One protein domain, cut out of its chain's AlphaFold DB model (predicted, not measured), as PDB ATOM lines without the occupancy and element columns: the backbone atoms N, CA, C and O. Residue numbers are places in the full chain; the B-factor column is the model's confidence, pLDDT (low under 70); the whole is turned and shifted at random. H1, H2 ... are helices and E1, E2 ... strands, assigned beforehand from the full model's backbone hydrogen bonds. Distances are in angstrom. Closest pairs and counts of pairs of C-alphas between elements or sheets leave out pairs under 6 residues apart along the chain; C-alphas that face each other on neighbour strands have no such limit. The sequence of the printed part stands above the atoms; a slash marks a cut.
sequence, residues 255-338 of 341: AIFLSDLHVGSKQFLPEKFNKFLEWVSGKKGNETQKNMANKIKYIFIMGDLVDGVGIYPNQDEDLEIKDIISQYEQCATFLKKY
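AT A GLANCE: This is residues 255 to 338 of the 341 residues of an uncharacterized protein of Candidatus Woesearchaeota archaeon (UniProt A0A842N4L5). Two short parallel strands, E1 and E2, form a ribbon along a rod-like domain; helices H1 and H3 also run lengthwise, H2 stands across one end, and residues 302 to 323, with no named element, reach the other. The printed part has 84 residues, ordered E1, H1, H2, E2, H3, of mixed class. It is only just loose, close to compact, with a radius of gyration of the C-alphas of 14.5 A and spans of 46 by 21 by 17 A.

IN THESE COORDINATES: E1 is residues 255 to 258, from C-alpha 255 at (-6.220, -7.158, 100.591). E2 is 296 to 301, 14.1 A long. H1 is 270 to 280, 15.2 A; H2 is 287 to 294; H3 is 324 to 336, 18.3 A, ending at C-alpha 336 at (-10.026, 9.950, 95.367).

HOW THE PARTS SIT: E1 and E2 are parallel at 23 degrees, with N 256 and O 298 2.9 A apart, within hydrogen-bond range. E1, H1, H2 and E2 make a strand-helix-strand unit, two parallel neighbour strands joined through helices, with a right-handed crossover. H1 and H2 touch, about perpendicular at 87 degrees; their closest C-alphas, Val 280 and Ala 293, are 5.1 A apart. H3 is close to H1 but not clearly touching: the closest C-alphas, Asn 274 and Phe 334, are 7.4 A apart. They run the same way at a shallow tilt of 32 degrees, only just short of steep. In H1, H2 and H3 every O i to N i+4 pair is within hydrogen-bond range.

THE WHOLE: The C-alphas farthest apart, Glu 287 and Pro 313, are separated by 47.1 A. The printed part has no cut; the links E1 to H1 and E2 to H3 are long. Residue 338 alone has pLDDT under 70.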
ATOM      1  N   ALA A 255      -5.137  -7.569 101.465       92.06
ATOM      2  CA  ALA A 255      -6.220  -7.158 100.591       92.06
ATOM      3  C   ALA A 255      -7.466  -6.880 101.435       92.06
ATOM      4  O   ALA A 255      -7.794  -7.656 102.332       92.06
ATOM      5  N   ILE A 256      -8.160  -5.783 101.141       94.00
ATOM      6  CA  ILE A 256      -9.476  -5.491 101.710       94.00
ATOM      7  C   ILE A 256     -10.544  -5.877 100.693       94.00
ATOM      8  O   ILE A 256     -10.419  -5.557  99.514       94.00
ATOM      9  N   PHE A 257     -11.616  -6.500 101.174       95.62
ATOM     10  CA  PHE A 257     -12.816  -6.780 100.397       95.62
ATOM     11  C   PHE A 257     -13.979  -5.985 100.984       95.62
ATOM     12  O   PHE A 257     -14.330  -6.150 102.151       95.62
ATOM     13  N   LEU A 258     -14.540  -5.098 100.172       94.62
ATOM     14  CA  LEU A 258     -15.750  -4.333 100.441       94.62
ATOM     15  C   LEU A 258     -16.827  -4.746  99.437       94.62
ATOM     16  O   LEU A 258     -16.524  -5.265  98.364       94.62
ATOM     17  N   SER A 259     -18.074  -4.468  99.774       94.25
ATOM     18  CA  SER A 259     -19.239  -4.636  98.908       94.25
ATOM     19  C   SER A 259     -20.290  -3.599  99.283       94.25
ATOM     20  O   SER A 259     -20.197  -3.014 100.366       94.25
ATOM     21  N   ASP A 260     -21.222  -3.347  98.364       93.50
ATOM     22  CA  ASP A 260     -22.500  -2.679  98.640       93.50
ATOM     23  C   ASP A 260     -22.353  -1.371  99.433       93.50
ATOM     24  O   ASP A 260     -22.877  -1.184 100.532       93.50
ATOM     25  N   LEU A 261     -21.586  -0.440  98.861       94.75
ATOM     26  CA  LEU A 261     -21.403   0.893  99.425       94.75
ATOM     27  C   LEU A 261     -22.685   1.725  99.345       94.75
ATOM     28  O   LEU A 261     -22.901   2.551 100.230       94.75
ATOM     29  N   HIS A 262     -23.491   1.545  98.290       96.25
ATOM     30  CA  HIS A 262     -24.756   2.264  98.076       96.25
ATOM     31  C   HIS A 262     -24.644   3.792  98.255       96.25
ATOM     32  O   HIS A 262     -25.497   4.445  98.866       96.25
ATOM     33  N   VAL A 263     -23.571   4.403  97.732       96.69
ATOM     34  CA  VAL A 263     -23.404   5.865  97.778       96.69
ATOM     35  C   VAL A 263     -24.589   6.541  97.082       96.69
ATOM     36  O   VAL A 263     -24.936   6.193  95.955       96.69
ATOM     37  N   GLY A 264     -25.206   7.511  97.758       95.00
ATOM     38  CA  GLY A 264     -26.434   8.169  97.303       95.00
ATOM     39  C   GLY A 264     -27.698   7.741  98.043       95.00
ATOM     40  O   GLY A 264     -28.685   8.474  97.996       95.00
ATOM     41  N   SER A 265     -27.658   6.621  98.770       97.00
ATOM     42  CA  SER A 265     -28.716   6.221  99.703       97.00
ATOM     43  C   SER A 265     -28.689   7.074 100.973       97.00
ATOM     44  O   SER A 265     -27.616   7.434 101.465       97.00
ATOM     45  N   LYS A 266     -29.855   7.319 101.581       96.88
ATOM     46  CA  LYS A 266     -29.964   7.895 102.937       96.88
ATOM     47  C   LYS A 266     -29.344   7.008 104.018       96.88
ATOM     48  O   LYS A 266     -28.996   7.503 105.086       96.88
ATOM     49  N   GLN A 267     -29.206   5.708 103.753       95.06
ATOM     50  CA  GLN A 267     -28.592   4.749 104.676       95.06
ATOM     51  C   GLN A 267     -27.067   4.689 104.550       95.06
ATOM     52  O   GLN A 267     -26.401   4.059 105.376       95.06
ATOM     53  N   PHE A 268     -26.489   5.351 103.543       96.38
ATOM     54  CA  PHE A 268     -25.044   5.440 103.417       96.38
ATOM     55  C   PHE A 268     -24.447   6.145 104.643       96.38
ATOM     56  O   PHE A 268     -24.972   7.145 105.131       96.38
ATOM     57  N   LEU A 269     -23.323   5.629 105.152       96.06
ATOM     58  CA  LEU A 269     -22.672   6.119 106.372       96.06
ATOM     59  C   LEU A 269     -21.384   6.893 106.031       96.06
ATOM     60  O   LEU A 269     -20.282   6.387 106.288       96.06
ATOM     61  N   PRO A 270     -21.477   8.126 105.492       94.38
ATOM     62  CA  PRO A 270     -20.335   8.859 104.945       94.38
ATOM     63  C   PRO A 270     -19.244   9.113 105.987       94.38
ATOM     64  O   PRO A 270     -18.054   9.049 105.682       94.38
ATOM     65  N   GLU A 271     -19.618   9.371 107.239       94.75
ATOM     66  CA  GLU A 271     -18.654   9.584 108.318       94.75
ATOM     67  C   GLU A 271     -17.855   8.320 108.639       94.75
ATOM     68  O   GLU A 271     -16.636   8.383 108.805       94.75
ATOM     69  N   LYS A 272     -18.520   7.160 108.715       95.75
ATOM     70  CA  LYS A 272     -17.843   5.884 108.977       95.75
ATOM     71  C   LYS A 272     -16.949   5.504 107.801       95.75
ATOM     72  O   LYS A 272     -15.816   5.088 108.027       95.75
ATOM     73  N   PHE A 273     -17.416   5.727 106.574       95.38
ATOM     74  CA  PHE A 273     -16.617   5.472 105.382       95.38
ATOM     75  C   PHE A 273     -15.384   6.384 105.308       95.38
ATOM     76  O   PHE A 273     -14.280   5.904 105.071       95.38
ATOM     77  N   ASN A 274     -15.507   7.675 105.637       93.81
ATOM     78  CA  ASN A 274     -14.341   8.561 105.755       93.81
ATOM     79  C   ASN A 274     -13.353   8.080 106.834       93.81
ATOM     80  O   ASN A 274     -12.150   8.068 106.586       93.81
ATOM     81  N   LYS A 275     -13.830   7.639 108.009       94.00
ATOM     82  CA  LYS A 275     -12.954   7.075 109.058       94.00
ATOM     83  C   LYS A 275     -12.213   5.828 108.573       94.00
ATOM     84  O   LYS A 275     -11.044   5.657 108.909       94.00
ATOM     85  N   PHE A 276     -12.880   4.983 107.787       94.56
ATOM     86  CA  PHE A 276     -12.254   3.844 107.126       94.56
ATOM     87  C   PHE A 276     -11.150   4.306 106.161       94.56
ATOM     88  O   PHE A 276     -10.016   3.860 106.293       94.56
ATOM     89  N   LEU A 277     -11.424   5.267 105.273       93.06
ATOM     90  CA  LEU A 277     -10.424   5.799 104.334       93.06
ATOM     91  C   LEU A 277      -9.219   6.440 105.048       93.06
ATOM     92  O   LEU A 277      -8.075   6.281 104.619       93.06
ATOM     93  N   GLU A 278      -9.447   7.134 106.165       92.12
ATOM     94  CA  GLU A 278      -8.377   7.661 107.022       92.12
ATOM     95  C   GLU A 278      -7.524   6.550 107.649       92.12
ATOM     96  O   GLU A 278      -6.310   6.701 107.766       92.12
ATOM     97  N   TRP A 279      -8.136   5.438 108.061       93.00
ATOM     98  CA  TRP A 279      -7.407   4.294 108.609       93.00
ATOM     99  C   TRP A 279      -6.565   3.596 107.538       93.00
ATOM    100  O   TRP A 279      -5.370   3.402 107.745       93.00
ATOM    101  N   VAL A 280      -7.148   3.292 106.375       91.69
ATOM    102  CA  VAL A 280      -6.424   2.636 105.273       91.69
ATOM    103  C   VAL A 280      -5.280   3.518 104.754       91.69
ATOM    104  O   VAL A 280      -4.242   3.006 104.355       91.69
ATOM    105  N   SER A 281      -5.415   4.846 104.816       88.00
ATOM    106  CA  SER A 281      -4.322   5.783 104.498       88.00
ATOM    107  C   SER A 281      -3.316   6.000 105.642       88.00
ATOM    108  O   SER A 281      -2.496   6.913 105.570       88.00
ATOM    109  N   GLY A 282      -3.385   5.218 106.727       88.81
ATOM    110  CA  GLY A 282      -2.463   5.287 107.868       88.81
ATOM    111  C   GLY A 282      -2.623   6.527 108.762       88.81
ATOM    112  O   GLY A 282      -1.903   6.684 109.752       88.81
ATOM    113  N   LYS A 283      -3.583   7.413 108.463       88.81
ATOM    114  CA  LYS A 283      -3.821   8.667 109.202       88.81
ATOM    115  C   LYS A 283      -4.499   8.428 110.548       88.81
ATOM    116  O   LYS A 283      -4.344   9.232 111.467       88.81
ATOM    117  N   LYS A 284      -5.232   7.321 110.687       89.81
ATOM    118  CA  LYS A 284      -6.015   6.978 111.882       89.81
ATOM    119  C   LYS A 284      -5.707   5.566 112.374       89.81
ATOM    120  O   LYS A 284      -5.357   4.700 111.586       89.81
ATOM    121  N   GLY A 285      -5.874   5.343 113.676       92.31
ATOM    122  CA  GLY A 285      -5.663   4.050 114.333       92.31
ATOM    123  C   GLY A 285      -4.451   4.038 115.266       92.31
ATOM    124  O   GLY A 285      -3.657   4.982 115.290       92.31
ATOM    125  N   ASN A 286      -4.335   2.974 116.058       94.44
ATOM    126  CA  ASN A 286      -3.163   2.720 116.899       94.44
ATOM    127  C   ASN A 286      -1.964   2.216 116.067       94.44
ATOM    128  O   ASN A 286      -2.076   2.003 114.860       94.44
ATOM    129  N   GLU A 287      -0.803   2.037 116.699       93.19
ATOM    130  CA  GLU A 287       0.434   1.633 116.014       93.19
ATOM    131  C   GLU A 287       0.284   0.309 115.249       93.19
ATOM    132  O   GLU A 287       0.626   0.228 114.071       93.19
ATOM    133  N   THR A 288      -0.343  -0.696 115.863       93.88
ATOM    134  CA  THR A 288      -0.640  -1.984 115.216       93.88
ATOM    135  C   THR A 288      -1.525  -1.818 113.979       93.88
ATOM    136  O   THR A 288      -1.245  -2.385 112.926       93.88
ATOM    137  N   GLN A 289      -2.581  -1.009 114.082       92.62
ATOM    138  CA  GLN A 289      -3.511  -0.731 112.988       92.62
ATOM    139  C   GLN A 289      -2.851   0.030 111.836       92.62
ATOM    140  O   GLN A 289      -3.167  -0.243 110.681       92.62
ATOM    141  N   LYS A 290      -1.936   0.956 112.134       91.56
ATOM    142  CA  LYS A 290      -1.162   1.681 111.117       91.56
ATOM    143  C   LYS A 290      -0.157   0.766 110.420       91.56
ATOM    144  O   LYS A 290      -0.061   0.794 109.197       91.56
ATOM    145  N   ASN A 291       0.523  -0.101 111.171       90.75
ATOM    146  CA  ASN A 291       1.428  -1.103 110.605       90.75
ATOM    147  C   ASN A 291       0.694  -2.081 109.679       90.75
ATOM    148  O   ASN A 291       1.221  -2.437 108.630       90.75
ATOM    149  N   MET A 292      -0.535  -2.474 110.031       91.00
ATOM    150  CA  MET A 292      -1.405  -3.250 109.147       91.00
ATOM    151  C   MET A 292      -1.794  -2.453 107.897       91.00
ATOM    152  O   MET A 292      -1.669  -2.970 106.790       91.00
ATOM    153  N   ALA A 293      -2.209  -1.190 108.057       91.19
ATOM    154  CA  ALA A 293      -2.614  -0.340 106.939       91.19
ATOM    155  C   ALA A 293      -1.500  -0.173 105.889       91.19
ATOM    156  O   ALA A 293      -1.760  -0.275 104.693       91.19
ATOM    157  N   ASN A 294      -0.244  -0.043 106.329       88.44
ATOM    158  CA  ASN A 294       0.927   0.069 105.450       88.44
ATOM    159  C   ASN A 294       1.182  -1.179 104.584       88.44
ATOM    160  O   ASN A 294       1.839  -1.093 103.543       88.44
ATOM    161  N   LYS A 295       0.678  -2.345 105.004       91.00
ATOM    162  CA  LYS A 295       0.801  -3.600 104.254       91.00
ATOM    163  C   LYS A 295      -0.381  -3.840 103.307       91.00
ATOM    164  O   LYS A 295      -0.352  -4.806 102.544       91.00
ATOM    165  N   ILE A 296      -1.413  -2.991 103.317       90.62
ATOM    166  CA  ILE A 296      -2.532  -3.084 102.371       90.62
ATOM    167  C   ILE A 296      -2.041  -2.670 100.986       90.62
ATOM    168  O   ILE A 296      -1.570  -1.550 100.791       90.62
ATOM    169  N   LYS A 297      -2.171  -3.574 100.014       87.31
ATOM    170  CA  LYS A 297      -1.813  -3.319  98.609       87.31
ATOM    171  C   LYS A 297      -3.015  -3.318  97.675       87.31
ATOM    172  O   LYS A 297      -2.943  -2.731  96.600       87.31
ATOM    173  N   TYR A 298      -4.115  -3.941  98.093       88.38
ATOM    174  CA  TYR A 298      -5.294  -4.117  97.256       88.38
ATOM    175  C   TYR A 298      -6.570  -3.806  98.032       88.38
ATOM    176  O   TYR A 298      -6.725  -4.203  99.188       88.38
ATOM    177  N   ILE A 299      -7.505  -3.134  97.368       90.00
ATOM    178  CA  ILE A 299      -8.886  -3.004  97.823       90.00
ATOM    179  C   ILE A 299      -9.770  -3.456  96.674       90.00
ATOM    180  O   ILE A 299      -9.703  -2.909  95.575       90.00
ATOM    181  N   PHE A 300     -10.598  -4.450  96.947       91.88
ATOM    182  CA  PHE A 300     -11.646  -4.913  96.062       91.88
ATOM    183  C   PHE A 300     -12.966  -4.361  96.576       91.88
ATOM    184  O   PHE A 300     -13.272  -4.498  97.758       91.88
ATOM    185  N   ILE A 301     -13.738  -3.736  95.693       91.62
ATOM    186  CA  ILE A 301     -15.107  -3.322  95.987       91.62
ATOM    187  C   ILE A 301     -15.994  -4.101  95.024       91.62
ATOM    188  O   ILE A 301     -15.946  -3.878  93.816       91.62
ATOM    189  N   MET A 302     -16.709  -5.087  95.555       90.19
ATOM    190  CA  MET A 302     -17.469  -6.070  94.794       90.19
ATOM    191  C   MET A 302     -18.956  -5.881  95.070       90.19
ATOM    192  O   MET A 302     -19.392  -6.152  96.177       90.19
ATOM    193  N   GLY A 303     -19.723  -5.435  94.081       88.56
ATOM    194  CA  GLY A 303     -21.144  -5.123  94.253       88.56
ATOM    195  C   GLY A 303     -21.416  -3.638  94.053       88.56
ATOM    196  O   GLY A 303     -20.692  -2.966  93.307       88.56
ATOM    197  N   ASP A 304     -22.450  -3.133  94.714       92.31
ATOM    198  CA  ASP A 304     -23.027  -1.838  94.371       92.31
ATOM    199  C   ASP A 304     -22.212  -0.674  94.948       92.31
ATOM    200  O   ASP A 304     -22.147  -0.433  96.153       92.31
ATOM    201  N   LEU A 305     -21.560   0.092  94.068       94.69
ATOM    202  CA  LEU A 305     -20.837   1.308  94.458       94.69
ATOM    203  C   LEU A 305     -21.783   2.451  94.839       94.69
ATOM    204  O   LEU A 305     -21.454   3.280  95.688       94.69
ATOM    205  N   VAL A 306     -22.921   2.514  94.158       96.56
ATOM    206  CA  VAL A 306     -23.935   3.564  94.249       96.56
ATOM    207  C   VAL A 306     -25.304   2.909  94.359       96.56
ATOM    208  O   VAL A 306     -25.456   1.760  93.955       96.56
ATOM    209  N   ASP A 307     -26.289   3.625  94.890       95.44
ATOM    210  CA  ASP A 307     -27.618   3.053  95.138       95.44
ATOM    211  C   ASP A 307     -28.480   2.898  93.870       95.44
ATOM    212  O   ASP A 307     -29.454   2.145  93.833       95.44
ATOM    213  N   GLY A 308     -28.120   3.604  92.798       94.38
ATOM    214  CA  GLY A 308     -28.873   3.581  91.552       94.38
ATOM    215  C   GLY A 308     -30.058   4.548  91.557       94.38
ATOM    216  O   GLY A 308     -30.306   5.283  92.513       94.38
ATOM    217  N   VAL A 309     -30.794   4.563  90.444       91.69
ATOM    218  CA  VAL A 309     -32.059   5.297  90.302       91.69
ATOM    219  C   VAL A 309     -33.038   4.425  89.523       91.69
ATOM    220  O   VAL A 309     -32.730   3.983  88.417       91.69
ATOM    221  N   GLY A 310     -34.230   4.212  90.081       91.88
ATOM    222  CA  GLY A 310     -35.285   3.417  89.446       91.88
ATOM    223  C   GLY A 310     -35.085   1.904  89.566       91.88
ATOM    224  O   GLY A 310     -35.550   1.166  88.701       91.88
ATOM    225  N   ILE A 311     -34.396   1.447  90.615       91.44
ATOM    226  CA  ILE A 311     -34.131   0.028  90.884       91.44
ATOM    227  C   ILE A 311     -35.385  -0.681  91.418       91.44
ATOM    228  O   ILE A 311     -35.683  -1.802  91.009       91.44
ATOM    229  N   TYR A 312     -36.155  -0.022  92.290       91.88
ATOM    230  CA  TYR A 312     -37.409  -0.541  92.847       91.88
ATOM    231  C   TYR A 312     -38.467   0.573  93.022       91.88
ATOM    232  O   TYR A 312     -38.127   1.760  92.989       91.88
ATOM    233  N   PRO A 313     -39.768   0.231  93.156       93.00
ATOM    234  CA  PRO A 313     -40.831   1.224  93.330       93.00
ATOM    235  C   PRO A 313     -40.616   2.115  94.560       93.00
ATOM    236  O   PRO A 313     -40.279   1.610  95.624       93.00
ATOM    237  N   ASN A 314     -40.867   3.421  94.422       92.62
ATOM    238  CA  ASN A 314     -40.713   4.440  95.475       92.62
ATOM    239  C   ASN A 314     -39.279   4.612  96.023       92.62
ATOM    240  O   ASN A 314     -39.098   5.227  97.069       92.62
ATOM    241  N   GLN A 315     -38.249   4.133  95.309       93.12
ATOM    242  CA  GLN A 315     -36.843   4.295  95.716       93.12
ATOM    243  C   GLN A 315     -36.456   5.765  95.972       93.12
ATOM    244  O   GLN A 315     -35.563   6.048  96.764       93.12
ATOM    245  N   ASP A 316     -37.108   6.735  95.331       92.25
ATOM    246  CA  ASP A 316     -36.763   8.146  95.493       92.25
ATOM    247  C   ASP A 316     -37.024   8.698  96.909       92.25
ATOM    248  O   ASP A 316     -36.502   9.767  97.244       92.25
ATOM    249  N   GLU A 317     -37.791   7.986  97.740       94.81
ATOM    250  CA  GLU A 317     -37.938   8.269  99.172       94.81
ATOM    251  C   GLU A 317     -36.700   7.848  99.981       94.81
ATOM    252  O   GLU A 317     -36.393   8.485 100.991       94.81
ATOM    253  N   ASP A 318     -35.944   6.857  99.507       94.94
ATOM    254  CA  ASP A 318     -34.740   6.316 100.152       94.94
ATOM    255  C   ASP A 318     -33.444   6.970  99.647       94.94
ATOM    256  O   ASP A 318     -32.396   6.878 100.295       94.94
ATOM    257  N   LEU A 319     -33.511   7.678  98.516       96.25
ATOM    258  CA  LEU A 319     -32.372   8.371  97.920       96.25
ATOM    259  C   LEU A 319     -32.129   9.735  98.561       96.25
ATOM    260  O   LEU A 319     -32.998  10.610  98.587       96.25
ATOM    261  N   GLU A 320     -30.891   9.936  98.999       97.00
ATOM    262  CA  GLU A 320     -30.357  11.253  99.333       97.00
ATOM    263  C   GLU A 320     -29.966  11.994  98.045       97.00
ATOM    264  O   GLU A 320     -30.252  13.179  97.878       97.00
ATOM    265  N   ILE A 321     -29.376  11.274  97.083       94.12
ATOM    266  CA  ILE A 321     -28.989  11.803  95.770       94.12
ATOM    267  C   ILE A 321     -29.833  11.130  94.691       94.12
ATOM    268  O   ILE A 321     -29.638   9.960  94.370       94.12
ATOM    269  N   LYS A 322     -30.756  11.887  94.089       92.00
ATOM    270  CA  LYS A 322     -31.727  11.379  93.100       92.00
ATOM    271  C   LYS A 322     -31.200  11.297  91.660       92.00
ATOM    272  O   LYS A 322     -31.962  10.978  90.752       92.00
ATOM    273  N   ASP A 323     -29.926  11.609  91.443       90.38
ATOM    274  CA  ASP A 323     -29.277  11.579  90.131       90.38
ATOM    275  C   ASP A 323     -28.101  10.598  90.122       90.38
ATOM    276  O   ASP A 323     -27.176  10.715  90.926       90.38
ATOM    277  N   ILE A 324     -28.123   9.647  89.188       91.88
ATOM    278  CA  ILE A 324     -27.144   8.557  89.130       91.88
ATOM    279  C   ILE A 324     -25.723   9.060  88.870       91.88
ATOM    280  O   ILE A 324     -24.768   8.544  89.449       91.88
ATOM    281  N   ILE A 325     -25.559  10.092  88.038       92.81
ATOM    282  CA  ILE A 325     -24.227  10.640  87.770       92.81
ATOM    283  C   ILE A 325     -23.670  11.303  89.025       92.81
ATOM    284  O   ILE A 325     -22.534  11.026  89.404       92.81
ATOM    285  N   SER A 326     -24.491  12.081  89.726       93.31
ATOM    286  CA  SER A 326     -24.131  12.705  91.000       93.31
ATOM    287  C   SER A 326     -23.749  11.669  92.067       93.31
ATOM    288  O   SER A 326     -22.802  11.891  92.824       93.31
ATOM    289  N   GLN A 327     -24.420  10.509  92.112       94.12
ATOM    290  CA  GLN A 327     -24.026   9.411  93.006       94.12
ATOM    291  C   GLN A 327     -22.609   8.906  92.689       94.12
ATOM    292  O   GLN A 327     -21.777   8.761  93.589       94.12
ATOM    293  N   TYR A 328     -22.299   8.691  91.406       95.75
ATOM    294  CA  TYR A 328     -20.962   8.272  90.977       95.75
ATOM    295  C   TYR A 328     -19.897   9.345  91.214       95.75
ATOM    296  O   TYR A 328     -18.792   9.014  91.641       95.75
ATOM    297  N   GLU A 329     -20.204  10.624  90.990       94.50
ATOM    298  CA  GLU A 329     -19.294  11.734  91.294       94.50
ATOM    299  C   GLU A 329     -18.967  11.802  92.790       94.50
ATOM    300  O   GLU A 329     -17.803  11.979  93.177       94.50
ATOM    301  N   GLN A 330     -19.972  11.601  93.647       94.44
ATOM    302  CA  GLN A 330     -19.771  11.552  95.089       94.44
ATOM    303  C   GLN A 330     -18.928  10.336  95.493       94.44
ATOM    304  O   GLN A 330     -17.964  10.480  96.250       94.44
ATOM    305  N   CYS A 331     -19.226   9.153  94.949       94.69
ATOM    306  CA  CYS A 331     -18.448   7.938  95.189       94.69
ATOM    307  C   CYS A 331     -16.982   8.126  94.764       94.69
ATOM    308  O   CYS A 331     -16.061   7.898  95.553       94.69
ATOM    309  N   ALA A 332     -16.748   8.671  93.567       93.25
ATOM    310  CA  ALA A 332     -15.415   9.008  93.078       93.25
ATOM    311  C   ALA A 332     -14.703  10.020  93.986       93.25
ATOM    312  O   ALA A 332     -13.497   9.916  94.196       93.25
ATOM    313  N   THR A 333     -15.429  10.979  94.563       92.94
ATOM    314  CA  THR A 333     -14.865  11.936  95.525       92.94
ATOM    315  C   THR A 333     -14.373  11.243  96.793       92.94
ATOM    316  O   THR A 333     -13.294  11.580  97.277       92.94
ATOM    317  N   PHE A 334     -15.103  10.255  97.319       91.50
ATOM    318  CA  PHE A 334     -14.609   9.445  98.434       91.50
ATOM    319  C   PHE A 334     -13.370   8.641  98.042       91.50
ATOM    320  O   PHE A 334     -12.353   8.718  98.728       91.50
ATOM    321  N   LEU A 335     -13.428   7.919  96.923       90.31
ATOM    322  CA  LEU A 335     -12.336   7.046  96.494       90.31
ATOM    323  C   LEU A 335     -11.070   7.827  96.115       90.31
ATOM    324  O   LEU A 335      -9.974   7.353  96.375       90.31
ATOM    325  N   LYS A 336     -11.181   9.063  95.610       88.56
ATOM    326  CA  LYS A 336     -10.026   9.950  95.367       88.56
ATOM    327  C   LYS A 336      -9.264  10.329  96.635       88.56
ATOM    328  O   LYS A 336      -8.082  10.646  96.555       88.56
ATOM    329  N   LYS A 337      -9.914  10.328  97.807       81.75
ATOM    330  CA  LYS A 337      -9.221  10.586  99.083       81.75
ATOM    331  C   LYS A 337      -8.244   9.468  99.432       81.75
ATOM    332  O   LYS A 337      -7.369   9.667 100.276       81.75
ATOM    333  N   TYR A 338      -8.406   8.305  98.807       69.62
ATOM    334  CA  TYR A 338      -7.464   7.216  98.903       69.62
ATOM    335  C   TYR A 338      -6.312   7.435  97.919       69.62
ATOM    336  O   TYR A 338      -6.493   7.393  96.706       69.62
TER     337      TYR A 338